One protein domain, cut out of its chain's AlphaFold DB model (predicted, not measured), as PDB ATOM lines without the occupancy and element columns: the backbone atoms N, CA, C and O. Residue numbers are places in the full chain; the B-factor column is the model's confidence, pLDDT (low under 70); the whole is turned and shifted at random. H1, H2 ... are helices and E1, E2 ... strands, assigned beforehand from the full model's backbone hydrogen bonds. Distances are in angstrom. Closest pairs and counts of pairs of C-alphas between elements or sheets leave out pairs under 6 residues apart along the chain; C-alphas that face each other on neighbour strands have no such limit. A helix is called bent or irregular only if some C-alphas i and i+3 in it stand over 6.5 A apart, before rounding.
ATOM      1  N   GLY A 169      28.216  46.213 -30.603       83.17
ATOM      2  CA  GLY A 169      29.283  45.679 -31.444       83.17
ATOM      3  C   GLY A 169      30.359  46.700 -31.813       83.17
ATOM      4  O   GLY A 169      31.545  46.373 -31.769       83.17
ATOM      5  N   GLU A 170      30.005  47.956 -32.104       85.29
ATOM      6  CA  GLU A 170      30.993  49.015 -32.370       85.29
ATOM      7  C   GLU A 170      31.866  49.318 -31.147       85.29
ATOM      8  O   GLU A 170      33.084  49.493 -31.274       85.29
ATOM      9  N   MET A 171      31.282  49.309 -29.944       83.24
ATOM     10  CA  MET A 171      32.075  49.408 -28.717       83.24
ATOM     11  C   MET A 171      32.972  48.185 -28.515       83.24
ATOM     12  O   MET A 171      34.134  48.348 -28.139       83.24
ATOM     13  N   GLY A 172      32.476  46.979 -28.806       85.01
ATOM     14  CA  GLY A 172      33.281  45.758 -28.789       85.01
ATOM     15  C   GLY A 172      34.512  45.878 -29.693       85.01
ATOM     16  O   GLY A 172      35.643  45.698 -29.233       85.01
ATOM     17  N   LYS A 173      34.316  46.318 -30.943       87.14
ATOM     18  CA  LYS A 173      35.396  46.573 -31.915       87.14
ATOM     19  C   LYS A 173      36.418  47.588 -31.417       87.14
ATOM     20  O   LYS A 173      37.608  47.424 -31.673       87.14
ATOM     21  N   LYS A 174      35.974  48.622 -30.699       87.37
ATOM     22  CA  LYS A 174      36.860  49.633 -30.110       87.37
ATOM     23  C   LYS A 174      37.696  49.074 -28.954       87.37
ATOM     24  O   LYS A 174      38.873  49.403 -28.846       87.37
ATOM     25  N   LEU A 175      37.115  48.215 -28.118       87.88
ATOM     26  CA  LEU A 175      37.781  47.651 -26.939       87.88
ATOM     27  C   LEU A 175      38.732  46.492 -27.261       87.88
ATOM     28  O   LEU A 175      39.706  46.288 -26.534       87.88
ATOM     29  N   LEU A 176      38.496  45.748 -28.345       88.76
ATOM     30  CA  LEU A 176      39.366  44.651 -28.787       88.76
ATOM     31  C   LEU A 176      40.856  45.036 -28.890       88.76
ATOM     32  O   LEU A 176      41.669  44.375 -28.235       88.76
ATOM     33  N   PRO A 177      41.260  46.085 -29.638       88.62
ATOM     34  CA  PRO A 177      42.670  46.465 -29.738       88.62
ATOM     35  C   PRO A 177      43.247  46.928 -28.393       88.62
ATOM     36  O   PRO A 177      44.400  46.622 -28.079       88.62
ATOM     37  N   GLU A 178      42.449  47.609 -27.564       88.54
ATOM     38  CA  GLU A 178      42.874  48.042 -26.228       88.54
ATOM     39  C   GLU A 178      43.153  46.846 -25.311       88.54
ATOM     40  O   GLU A 178      44.171  46.813 -24.615       88.54
ATOM     41  N   LEU A 179      42.292  45.822 -25.337       87.24
ATOM     42  CA  LEU A 179      42.491  44.608 -24.552       87.24
ATOM     43  C   LEU A 179      43.655  43.771 -25.087       87.24
ATOM     44  O   LEU A 179      44.441  43.244 -24.298       87.24
ATOM     45  N   GLN A 180      43.808  43.663 -26.408       88.35
ATOM     46  CA  GLN A 180      44.929  42.955 -27.026       88.35
ATOM     47  C   GLN A 180      46.274  43.553 -26.599       88.35
ATOM     48  O   GLN A 180      47.171  42.789 -26.229       88.35
ATOM     49  N   ALA A 181      46.375  44.886 -26.532       87.95
ATOM     50  CA  ALA A 181      47.572  45.602 -26.096       87.95
ATOM     51  C   ALA A 181      47.939  45.375 -24.612       87.95
ATOM     52  O   ALA A 181      49.108  45.502 -24.240       87.95
ATOM     53  N   LYS A 182      46.984  45.012 -23.742       85.22
ATOM     54  CA  LYS A 182      47.274  44.720 -22.327       85.22
ATOM     55  C   LYS A 182      48.010  43.387 -22.184       85.22
ATOM     56  O   LYS A 182      47.515  42.350 -22.610       85.22
ATOM     57  N   VAL A 183      49.159  43.369 -21.507       80.22
ATOM     58  CA  VAL A 183      49.954  42.132 -21.311       80.22
ATOM     59  C   VAL A 183      49.177  41.066 -20.527       80.22
ATOM     60  O   VAL A 183      49.215  39.887 -20.860       80.22
ATOM     61  N   SER A 184      48.442  41.478 -19.495       77.72
ATOM     62  CA  SER A 184      47.621  40.591 -18.668       77.72
ATOM     63  C   SER A 184      46.472  41.373 -18.040       77.72
ATOM     64  O   SER A 184      46.559  42.598 -17.920       77.72
ATOM     65  N   LEU A 185      45.412  40.670 -17.632       80.74
ATOM     66  CA  LEU A 185      44.410  41.266 -16.753       80.74
ATOM     67  C   LEU A 185      45.058  41.582 -15.405       80.74
ATOM     68  O   LEU A 185      45.933  40.850 -14.930       80.74
ATOM     69  N   THR A 186      44.634  42.676 -14.787       78.10
ATOM     70  CA  THR A 186      45.046  42.990 -13.421       78.10
ATOM     71  C   THR A 186      44.657  41.845 -12.488       78.10
ATOM     72  O   THR A 186      43.689  41.116 -12.707       78.10
ATOM     73  N   LYS A 187      45.462  41.620 -11.448       70.64
ATOM     74  CA  LYS A 187      45.168  40.555 -10.487       70.64
ATOM     75  C   LYS A 187      43.907  40.925  -9.716       70.64
ATOM     76  O   LYS A 187      43.912  41.942  -9.027       70.64
ATOM     77  N   ARG A 188      42.894  40.057  -9.778       72.37
ATOM     78  CA  ARG A 188      41.667  40.171  -8.985       72.37
ATOM     79  C   ARG A 188      42.013  40.347  -7.507       72.37
ATOM     80  O   ARG A 188      42.622  39.455  -6.909       72.37
ATOM     81  N   LYS A 189      41.607  41.463  -6.903       65.19
ATOM     82  CA  LYS A 189      41.558  41.583  -5.442       65.19
ATOM     83  C   LYS A 189      40.179  41.147  -4.951       65.19
ATOM     84  O   LYS A 189      39.205  41.075  -5.700       65.19
ATOM     85  N   HIS A 190      40.094  40.783  -3.675       57.76
ATOM     86  CA  HIS A 190      38.830  40.346  -3.087       57.76
ATOM     87  C   HIS A 190      37.760  41.442  -3.220       57.76
ATOM     88  O   HIS A 190      38.013  42.585  -2.845       57.76
ATOM     89  N   LYS A 191      36.555  41.054  -3.668       66.79
ATOM     90  CA  LYS A 191      35.376  41.923  -3.882       66.79
ATOM     91  C   LYS A 191      35.450  42.865  -5.093       66.79
ATOM     92  O   LYS A 191      34.749  43.876  -5.112       66.79
ATOM     93  N   GLU A 192      36.284  42.555  -6.080       76.78
ATOM     94  CA  GLU A 192      36.291  43.268  -7.359       76.78
ATOM     95  C   GLU A 192      35.519  42.484  -8.433       76.78
ATOM     96  O   GLU A 192      35.699  41.267  -8.578       76.78
ATOM     97  N   ASP A 193      34.681  43.209  -9.172       81.94
ATOM     98  CA  ASP A 193      34.005  42.774 -10.391       81.94
ATOM     99  C   ASP A 193      34.819  43.237 -11.598       81.94
ATOM    100  O   ASP A 193      35.417  44.316 -11.590       81.94
ATOM    101  N   TYR A 194      34.836  42.432 -12.657       85.37
ATOM    102  CA  TYR A 194      35.464  42.866 -13.895       85.37
ATOM    103  C   TYR A 194      34.559  43.860 -14.614       85.37
ATOM    104  O   TYR A 194      33.382  43.588 -14.862       85.37
ATOM    105  N   CYS A 195      35.123  45.011 -14.956       87.78
ATOM    106  CA  CYS A 195      34.458  45.996 -15.775       87.78
ATOM    107  C   CYS A 195      34.982  45.896 -17.210       87.78
ATOM    108  O   CYS A 195      36.158  46.171 -17.459       87.78
ATOM    109  N   ILE A 196      34.109  45.525 -18.150       88.26
ATOM    110  CA  ILE A 196      34.458  45.375 -19.566       88.26
ATOM    111  C   ILE A 196      34.782  46.721 -20.209       88.26
ATOM    112  O   ILE A 196      35.749  46.812 -20.952       88.26
ATOM    113  N   ALA A 197      34.066  47.785 -19.843       86.42
ATOM    114  CA  ALA A 197      34.340  49.125 -20.355       86.42
ATOM    115  C   ALA A 197      35.703  49.674 -19.891       86.42
ATOM    116  O   ALA A 197      36.409  50.318 -20.659       86.42
ATOM    117  N   CYS A 198      36.112  49.380 -18.651       86.36
ATOM    118  CA  CYS A 198      37.437  49.745 -18.133       86.36
ATOM    119  C   CYS A 198      38.543  48.740 -18.503       86.36
ATOM    120  O   CYS A 198      39.735  49.013 -18.301       86.36
ATOM    121  N   LEU A 199      38.161  47.549 -18.976       86.54
ATOM    122  CA  LEU A 199      39.032  46.393 -19.177       86.54
ATOM    123  C   LEU A 199      39.875  46.066 -17.924       86.54
ATOM    124  O   LEU A 199      41.088  45.847 -18.020       86.54
ATOM    125  N   ASP A 200      39.271  46.149 -16.738       85.41
ATOM    126  CA  ASP A 200      39.966  46.080 -15.447       85.41
ATOM    127  C   ASP A 200      39.039  45.568 -14.331       85.41
ATOM    128  O   ASP A 200      37.825  45.772 -14.381       85.41
ATOM    129  N   TYR A 201      39.607  44.943 -13.298       81.12
ATOM    130  CA  TYR A 201      38.868  44.611 -12.078       81.12
ATOM    131  C   TYR A 201      38.694  45.868 -11.223       81.12
ATOM    132  O   TYR A 201      39.662  46.541 -10.864       81.12
ATOM    133  N   LYS A 202      37.445  46.205 -10.904       77.65
ATOM    134  CA  LYS A 202      37.070  47.367 -10.092       77.65
ATOM    135  C   LYS A 202      36.226  46.919  -8.909       77.65
ATOM    136  O   LYS A 202      35.587  45.872  -8.946       77.65
ATOM    137  N   PHE A 203      36.205  47.713  -7.844       66.56
ATOM    138  CA  PHE A 203      35.344  47.420  -6.701       66.56
ATOM    139  C   PHE A 203      33.875  47.337  -7.130       66.56
ATOM    140  O   PHE A 203      33.399  48.156  -7.917       66.56
ATOM    141  N   VAL A 204      33.147  46.375  -6.550       66.15
ATOM    142  CA  VAL A 204      31.700  46.164  -6.776       66.15
ATOM    143  C   VAL A 204      30.872  47.430  -6.515       66.15
ATOM    144  O   VAL A 204      29.773  47.567  -7.039       66.15
ATOM    145  N   THR A 205      31.416  48.405  -5.775       65.59
ATOM    146  CA  THR A 205      30.821  49.736  -5.569       65.59
ATOM    147  C   THR A 205      30.567  50.509  -6.864       65.59
ATOM    148  O   THR A 205      29.930  51.560  -6.814       65.59
ATOM    149  N   GLY A 206      31.038  50.014  -8.015       65.63
ATOM    150  CA  GLY A 206      30.738  50.602  -9.311       65.63
ATOM    151  C   GLY A 206      31.374  51.976  -9.460       65.63
ATOM    152  O   GLY A 206      30.854  52.806 -10.192       65.63
ATOM    153  N   GLU A 207      32.489  52.249  -8.779       69.85
ATOM    154  CA  GLU A 207      33.177  53.545  -8.862       69.85
ATOM    155  C   GLU A 207      33.527  53.935 -10.304       69.85
ATOM    156  O   GLU A 207      33.548  55.119 -10.628       69.85
ATOM    157  N   CYS A 208      33.724  52.947 -11.181       77.43
ATOM    158  CA  CYS A 208      33.941  53.167 -12.604       77.43
ATOM    159  C   CYS A 208      32.702  53.649 -13.369       77.43
ATOM    160  O   CYS A 208      32.878  54.377 -14.336       77.43
ATOM    161  N   SER A 209      31.478  53.342 -12.920       74.70
ATOM    162  CA  SER A 209      30.244  53.794 -13.597       74.70
ATOM    163  C   SER A 209      30.165  55.316 -13.713       74.70
ATOM    164  O   SER A 209      29.676  55.844 -14.698       74.70
ATOM    165  N   LYS A 210      30.754  56.053 -12.762       74.81
ATOM    166  CA  LYS A 210      30.826  57.522 -12.825       74.81
ATOM    167  C   LYS A 210      31.723  58.055 -13.943       74.81
ATOM    168  O   LYS A 210      31.619  59.228 -14.282       74.81
ATOM    169  N   ALA A 211      32.653  57.238 -14.429       77.55
ATOM    170  CA  ALA A 211      33.568  57.575 -15.514       77.55
ATOM    171  C   ALA A 211      33.119  56.982 -16.859       77.55
ATOM    172  O   ALA A 211      33.771  57.224 -17.873       77.55
ATOM    173  N   HIS A 212      32.055  56.181 -16.863       81.00
ATOM    174  CA  HIS A 212      31.489  55.613 -18.073       81.00
ATOM    175  C   HIS A 212      30.575  56.624 -18.758       81.00
ATOM    176  O   HIS A 212      29.912  57.431 -18.108       81.00
ATOM    177  N   ASP A 213      30.535  56.553 -20.082       82.87
ATOM    178  CA  ASP A 213      29.412  57.077 -20.837       82.87
ATOM    179  C   ASP A 213      28.229  56.090 -20.768       82.87
ATOM    180  O   ASP A 213      28.380  54.916 -20.412       82.87
ATOM    181  N   ASP A 214      27.032  56.556 -21.127       83.46
ATOM    182  CA  ASP A 214      25.825  55.717 -21.124       83.46
ATOM    183  C   ASP A 214      25.993  54.452 -21.985       83.46
ATOM    184  O   ASP A 214      25.412  53.403 -21.696       83.46
ATOM    185  N   ASN A 215      26.808  54.534 -23.040       83.15
ATOM    186  CA  ASN A 215      27.099  53.422 -23.936       83.15
ATOM    187  C   ASN A 215      27.968  52.350 -23.254       83.15
ATOM    188  O   ASN A 215      27.641  51.164 -23.336       83.15
ATOM    189  N   ALA A 216      29.008  52.733 -22.510       85.26
ATOM    190  CA  ALA A 216      29.821  51.812 -21.718       85.26
ATOM    191  C   ALA A 216      29.004  51.084 -20.650       85.26
ATOM    192  O   ALA A 216      29.179  49.878 -20.460       85.26
ATOM    193  N   ASP A 217      28.077  51.776 -19.989       84.56
ATOM    194  CA  ASP A 217      27.181  51.142 -19.023       84.56
ATOM    195  C   ASP A 217      26.189  50.178 -19.691       84.56
ATOM    196  O   ASP A 217      25.893  49.116 -19.131       84.56
ATOM    197  N   ARG A 218      25.704  50.494 -20.899       83.29
ATOM    198  CA  ARG A 218      24.890  49.568 -21.707       83.29
ATOM    199  C   ARG A 218      25.678  48.319 -22.093       83.29
ATOM    200  O   ARG A 218      25.187  47.221 -21.844       83.29
ATOM    201  N   LEU A 219      26.901  48.468 -22.606       87.21
ATOM    202  CA  LEU A 219      27.784  47.341 -22.924       87.21
ATOM    203  C   LEU A 219      28.075  46.495 -21.678       87.21
ATOM    204  O   LEU A 219      28.020  45.271 -21.732       87.21
ATOM    205  N   GLN A 220      28.352  47.128 -20.538       87.58
ATOM    206  CA  GLN A 220      28.624  46.427 -19.286       87.58
ATOM    207  C   GLN A 220      27.430  45.592 -18.811       87.58
ATOM    208  O   GLN A 220      27.629  44.483 -18.308       87.58
ATOM    209  N   LYS A 221      26.211  46.130 -18.925       86.57
ATOM    210  CA  LYS A 221      24.973  45.418 -18.582       86.57
ATOM    211  C   LYS A 221      24.716  44.267 -19.549       86.57
ATOM    212  O   LYS A 221      24.452  43.165 -19.084       86.57
ATOM    213  N   PHE A 222      24.862  44.521 -20.848       87.88
ATOM    214  CA  PHE A 222      24.707  43.526 -21.905       87.88
ATOM    215  C   PHE A 222      25.691  42.361 -21.748       87.88
ATOM    216  O   PHE A 222      25.302  41.201 -21.735       87.88
ATOM    217  N   TRP A 223      26.972  42.657 -21.532       88.70
ATOM    218  CA  TRP A 223      27.980  41.616 -21.346       88.70
ATOM    219  C   TRP A 223      27.694  40.756 -20.109       88.70
ATOM    220  O   TRP A 223      27.786  39.535 -20.175       88.70
ATOM    221  N   LYS A 224      27.262  41.367 -18.995       86.98
ATOM    222  CA  LYS A 224      26.870  40.622 -17.787       86.98
ATOM    223  C   LYS A 224      25.625  39.743 -17.987       86.98
ATOM    224  O   LYS A 224      25.489  38.773 -17.244       86.98
ATOM    225  N   SER A 225      24.716  40.085 -18.907       86.99
ATOM    226  CA  SER A 225      23.519  39.282 -19.182       86.99
ATOM    227  C   SER A 225      23.787  38.139 -20.157       86.99
ATOM    228  O   SER A 225      23.356  37.023 -19.889       86.99
ATOM    229  N   GLU A 226      24.511  38.403 -21.244       87.52
ATOM    230  CA  GLU A 226      24.766  37.411 -22.298       87.52
ATOM    231  C   GLU A 226      25.896  36.437 -21.941       87.52
ATOM    232  O   GLU A 226      25.849  35.267 -22.315       87.52
ATOM    233  N   PHE A 227      26.892  36.886 -21.170       87.41
ATOM    234  CA  PHE A 227      28.076  36.095 -20.825       87.41
ATOM    235  C   PHE A 227      28.197  35.911 -19.298       87.41
ATOM    236  O   PHE A 227      29.064  36.498 -18.644       87.41
ATOM    237  N   PRO A 228      27.321  35.106 -18.664       83.23
ATOM    238  CA  PRO A 228      27.437  34.808 -17.243       83.23
ATOM    239  C   PRO A 228      28.627  33.872 -16.989       83.23
ATOM    240  O   PRO A 228      28.577  32.669 -17.241       83.23
ATOM    241  N   HIS A 229      29.712  34.414 -16.441       80.01
ATOM    242  CA  HIS A 229      30.900  33.622 -16.126       80.01
ATOM    243  C   HIS A 229      30.821  33.001 -14.728       80.01
ATOM    244  O   HIS A 229      30.801  33.703 -13.715       80.01
ATOM    245  N   THR A 230      30.839  31.670 -14.668       75.37
ATOM    246  CA  THR A 230      31.027  30.896 -13.427       75.37
ATOM    247  C   THR A 230      32.508  30.658 -13.114       75.37
ATOM    248  O   THR A 230      32.889  30.470 -11.957       75.37
ATOM    249  N   GLU A 231      33.353  30.704 -14.143       76.98
ATOM    250  CA  GLU A 231      34.794  30.477 -14.079       76.98
ATOM    251  C   GLU A 231      35.594  31.771 -13.835       76.98
ATOM    252  O   GLU A 231      35.103  32.879 -14.079       76.98
ATOM    253  N   PRO A 232      36.847  31.679 -13.340       80.17
ATOM    254  CA  PRO A 232      37.709  32.847 -13.232       80.17
ATOM    255  C   PRO A 232      37.980  33.442 -14.617       80.17
ATOM    256  O   PRO A 232      38.618  32.824 -15.465       80.17
ATOM    257  N   LEU A 233      37.537  34.682 -14.806       84.18
ATOM    258  CA  LEU A 233      37.793  35.462 -16.010       84.18
ATOM    259  C   LEU A 233      39.289  35.501 -16.353       84.18
ATOM    260  O   LEU A 233      40.127  35.908 -15.546       84.18
ATOM    261  N   THR A 234      39.613  35.101 -17.579       85.22
ATOM    262  CA  THR A 234      40.952  35.216 -18.159       85.22
ATOM    263  C   THR A 234      40.921  36.196 -19.325       85.22
ATOM    264  O   THR A 234      39.866  36.458 -19.898       85.22
ATOM    265  N   LYS A 235      42.089  36.724 -19.718       86.86
ATOM    266  CA  LYS A 235      42.193  37.600 -20.898       86.86
ATOM    267  C   LYS A 235      41.601  36.932 -22.147       86.86
ATOM    268  O   LYS A 235      40.966  37.609 -22.940       86.86
ATOM    269  N   ALA A 236      41.815  35.622 -22.301       86.97
ATOM    270  CA  ALA A 236      41.328  34.854 -23.441       86.97
ATOM    271  C   ALA A 236      39.796  34.785 -23.480       86.97
ATOM    272  O   ALA A 236      39.222  34.983 -24.542       86.97
ATOM    273  N   ILE A 237      39.153  34.579 -22.325       89.35
ATOM    274  CA  ILE A 237      37.688  34.565 -22.214       89.35
ATOM    275  C   ILE A 237      37.123  35.937 -22.588       89.35
ATOM    276  O   ILE A 237      36.338  36.036 -23.518       89.35
ATOM    277  N   VAL A 238      37.620  37.012 -21.962       89.50
ATOM    278  CA  VAL A 238      37.127  38.372 -22.247       89.50
ATOM    279  C   VAL A 238      37.359  38.764 -23.714       89.50
ATOM    280  O   VAL A 238      36.540  39.460 -24.306       89.50
ATOM    281  N   LEU A 239      38.472  38.330 -24.317       90.36
ATOM    282  CA  LEU A 239      38.721  38.534 -25.745       90.36
ATOM    283  C   LEU A 239      37.727  37.769 -26.618       90.36
ATOM    284  O   LEU A 239      37.275  38.332 -27.611       90.36
ATOM    285  N   ALA A 240      37.405  36.520 -26.275       90.20
ATOM    286  CA  ALA A 240      36.411  35.736 -26.998       90.20
ATOM    287  C   ALA A 240      35.041  36.421 -26.932       90.20
ATOM    288  O   ALA A 240      34.475  36.705 -27.982       90.20
ATOM    289  N   ASP A 241      34.590  36.820 -25.738       91.23
ATOM    290  CA  ASP A 241      33.309  37.513 -25.566       91.23
ATOM    291  C   ASP A 241      33.266  38.821 -26.366       91.23
ATOM    292  O   ASP A 241      32.308  39.087 -27.084       91.23
ATOM    293  N   LEU A 242      34.323  39.640 -26.291       90.04
ATOM    294  CA  LEU A 242      34.404  40.887 -27.057       90.04
ATOM    295  C   LEU A 242      34.431  40.648 -28.567       90.04
ATOM    296  O   LEU A 242      33.928  41.489 -29.307       90.04
ATOM    297  N   THR A 243      35.013  39.538 -29.023       90.07
ATOM    298  CA  THR A 243      35.027  39.162 -30.442       90.07
ATOM    299  C   THR A 243      33.625  38.769 -30.887       90.07
ATOM    300  O   THR A 243      33.140  39.313 -31.869       90.07
ATOM    301  N   THR A 244      32.927  37.939 -30.106       88.95
ATOM    302  CA  THR A 244      31.520  37.589 -30.343       88.95
ATOM    303  C   THR A 244      30.641  38.837 -30.389       88.95
ATOM    304  O   THR A 244      29.885  39.027 -31.336       88.95
ATOM    305  N   ILE A 245      30.799  39.758 -29.434       87.99
ATOM    306  CA  ILE A 245      30.080  41.042 -29.426       87.99
ATOM    307  C   ILE A 245      30.396  41.857 -30.689       87.99
ATOM    308  O   ILE A 245      29.497  42.390 -31.334       87.99
ATOM    309  N   ALA A 246      31.672  41.956 -31.054       86.87
ATOM    310  CA  ALA A 246      32.131  42.726 -32.204       86.87
ATOM    311  C   ALA A 246      31.726  42.131 -33.562       86.87
ATOM    312  O   ALA A 246      31.763  42.857 -34.553       86.87
ATOM    313  N   GLU A 247      31.399  40.845 -33.639       88.00
ATOM    314  CA  GLU A 247      31.025  40.169 -34.884       88.00
ATOM    315  C   GLU A 247      29.509  40.015 -35.021       88.00
ATOM    316  O   GLU A 247      28.967  40.294 -36.089       88.00
ATOM    317  N   GLU A 248      28.820  39.626 -33.949       84.57
ATOM    318  CA  GLU A 248      27.393  39.288 -33.990       84.57
ATOM    319  C   GLU A 248      26.467  40.493 -33.753       84.57
ATOM    320  O   GLU A 248      25.301  40.445 -34.137       84.57
ATOM    321  N   TRP A 249      26.965  41.584 -33.153       76.30
ATOM    322  CA  TRP A 249      26.126  42.681 -32.634       76.30
ATOM    323  C   TRP A 249      26.436  44.061 -33.236       76.30
ATOM    324  O   TRP A 249      26.292  45.085 -32.557       76.30
ATOM    325  N   VAL A 250      26.904  44.091 -34.489       68.03
ATOM    326  CA  VAL A 250      27.291  45.310 -35.235       68.03
ATOM    327  C   VAL A 250      26.093  45.978 -35.877       68.03
ATOM    328  O   VAL A 250      25.377  45.298 -36.640       68.03
TER     329      VAL A 250
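This is residues 169 to 250 of the 250 residues of an uncharacterized protein of Caenorhabditis elegans (UniProt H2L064). A small two-stranded hairpin, E1 and E2, points its turn at residues 196 to 199 into the middle of the domain, toward a side-by-side pair of helices, H1 and H4, which run opposite ways. H3 stands nearly at right angles to this pair, and the short H2 lies beyond the hairpin, near H3. The printed part has 82 residues, with four named helices and two named strands in the order H1, E1, E2, H2, H3, H4; the sheet, E1 - E2, is antiparallel and the class is mostly helix. The whole is compact, with a radius of gyration of the C-alphas of 11.9 A, and its rounded outline spans 34 by 26 by 24 A.

E1, residues 192 to 195, and E2, residues 200 to 203, form a hairpin, antiparallel at 134 degrees between their directions; N 193 and O 202 are 2.8 A apart and N 195 and O 200 are 2.9 A apart, both within hydrogen-bond range. H3, residues 214 to 226, comes closest to E1 at the C-alphas of Gln 220 and Cys 195, 6.8 A apart. H2, residues 207 to 211, is close to H3 but not clearly touching, with the closest C-alphas, those of Ser 209 and Asp 217, 6.8 A apart. H1, residues 169 to 181, only just touches H3, with 3 pairs of C-alphas within 8 A; Met 171 and Leu 219 have the closest C-alphas, 7.5 A apart, and the lines are about perpendicular at 86 degrees. H1 touches H3 with residue 171 alone, and H3 touches H1 with residues 215 to 219 alone. H4, residues 235 to 248, touches H1 at a shallow tilt of 28 degrees, opposite ways; the closest C-alphas are those of Gly 169 and Ala 246, 4.2 A apart. H3 and H4 are close but not clearly touching, about perpendicular at 76 degrees, with the closest C-alphas, those of Trp 223 and Asp 241, 7.9 A apart. Among the pairs that stay apart are E2 and H4. Each O i to N i+4 pair is within hydrogen-bond range in H3 and H4; H1 has 7 of 9, and H2 has 0 of 1 but 1 of 2 O i to N i+3 pairs.

E1 measures 9.0 A from first to last C-alpha and E2 10.0 A, with C-alpha 192 at (36.291, 43.268, -7.359). H4 measures 19.8 A, H1 19.1 A, H3 18.4 A and H2 7.8 A. H1 begins at C-alpha 169, (29.283, 45.679, -31.444), and H4 ends at C-alpha 248, (27.393, 39.288, -33.990). H1 is irregular, but only just: C-alphas 174 and 177 are 6.6 A apart.

The two C-alphas farthest apart, those of His 190 and Val 250, are 34.5 A apart, while those of Gly 169 and Val 250, the first and last printed, are 4.3 A apart. The printed part has no cut and no long link. Mean pLDDT of the printed part is 82.3; residues 189 to 191, 203 to 207 and 250 are under 70.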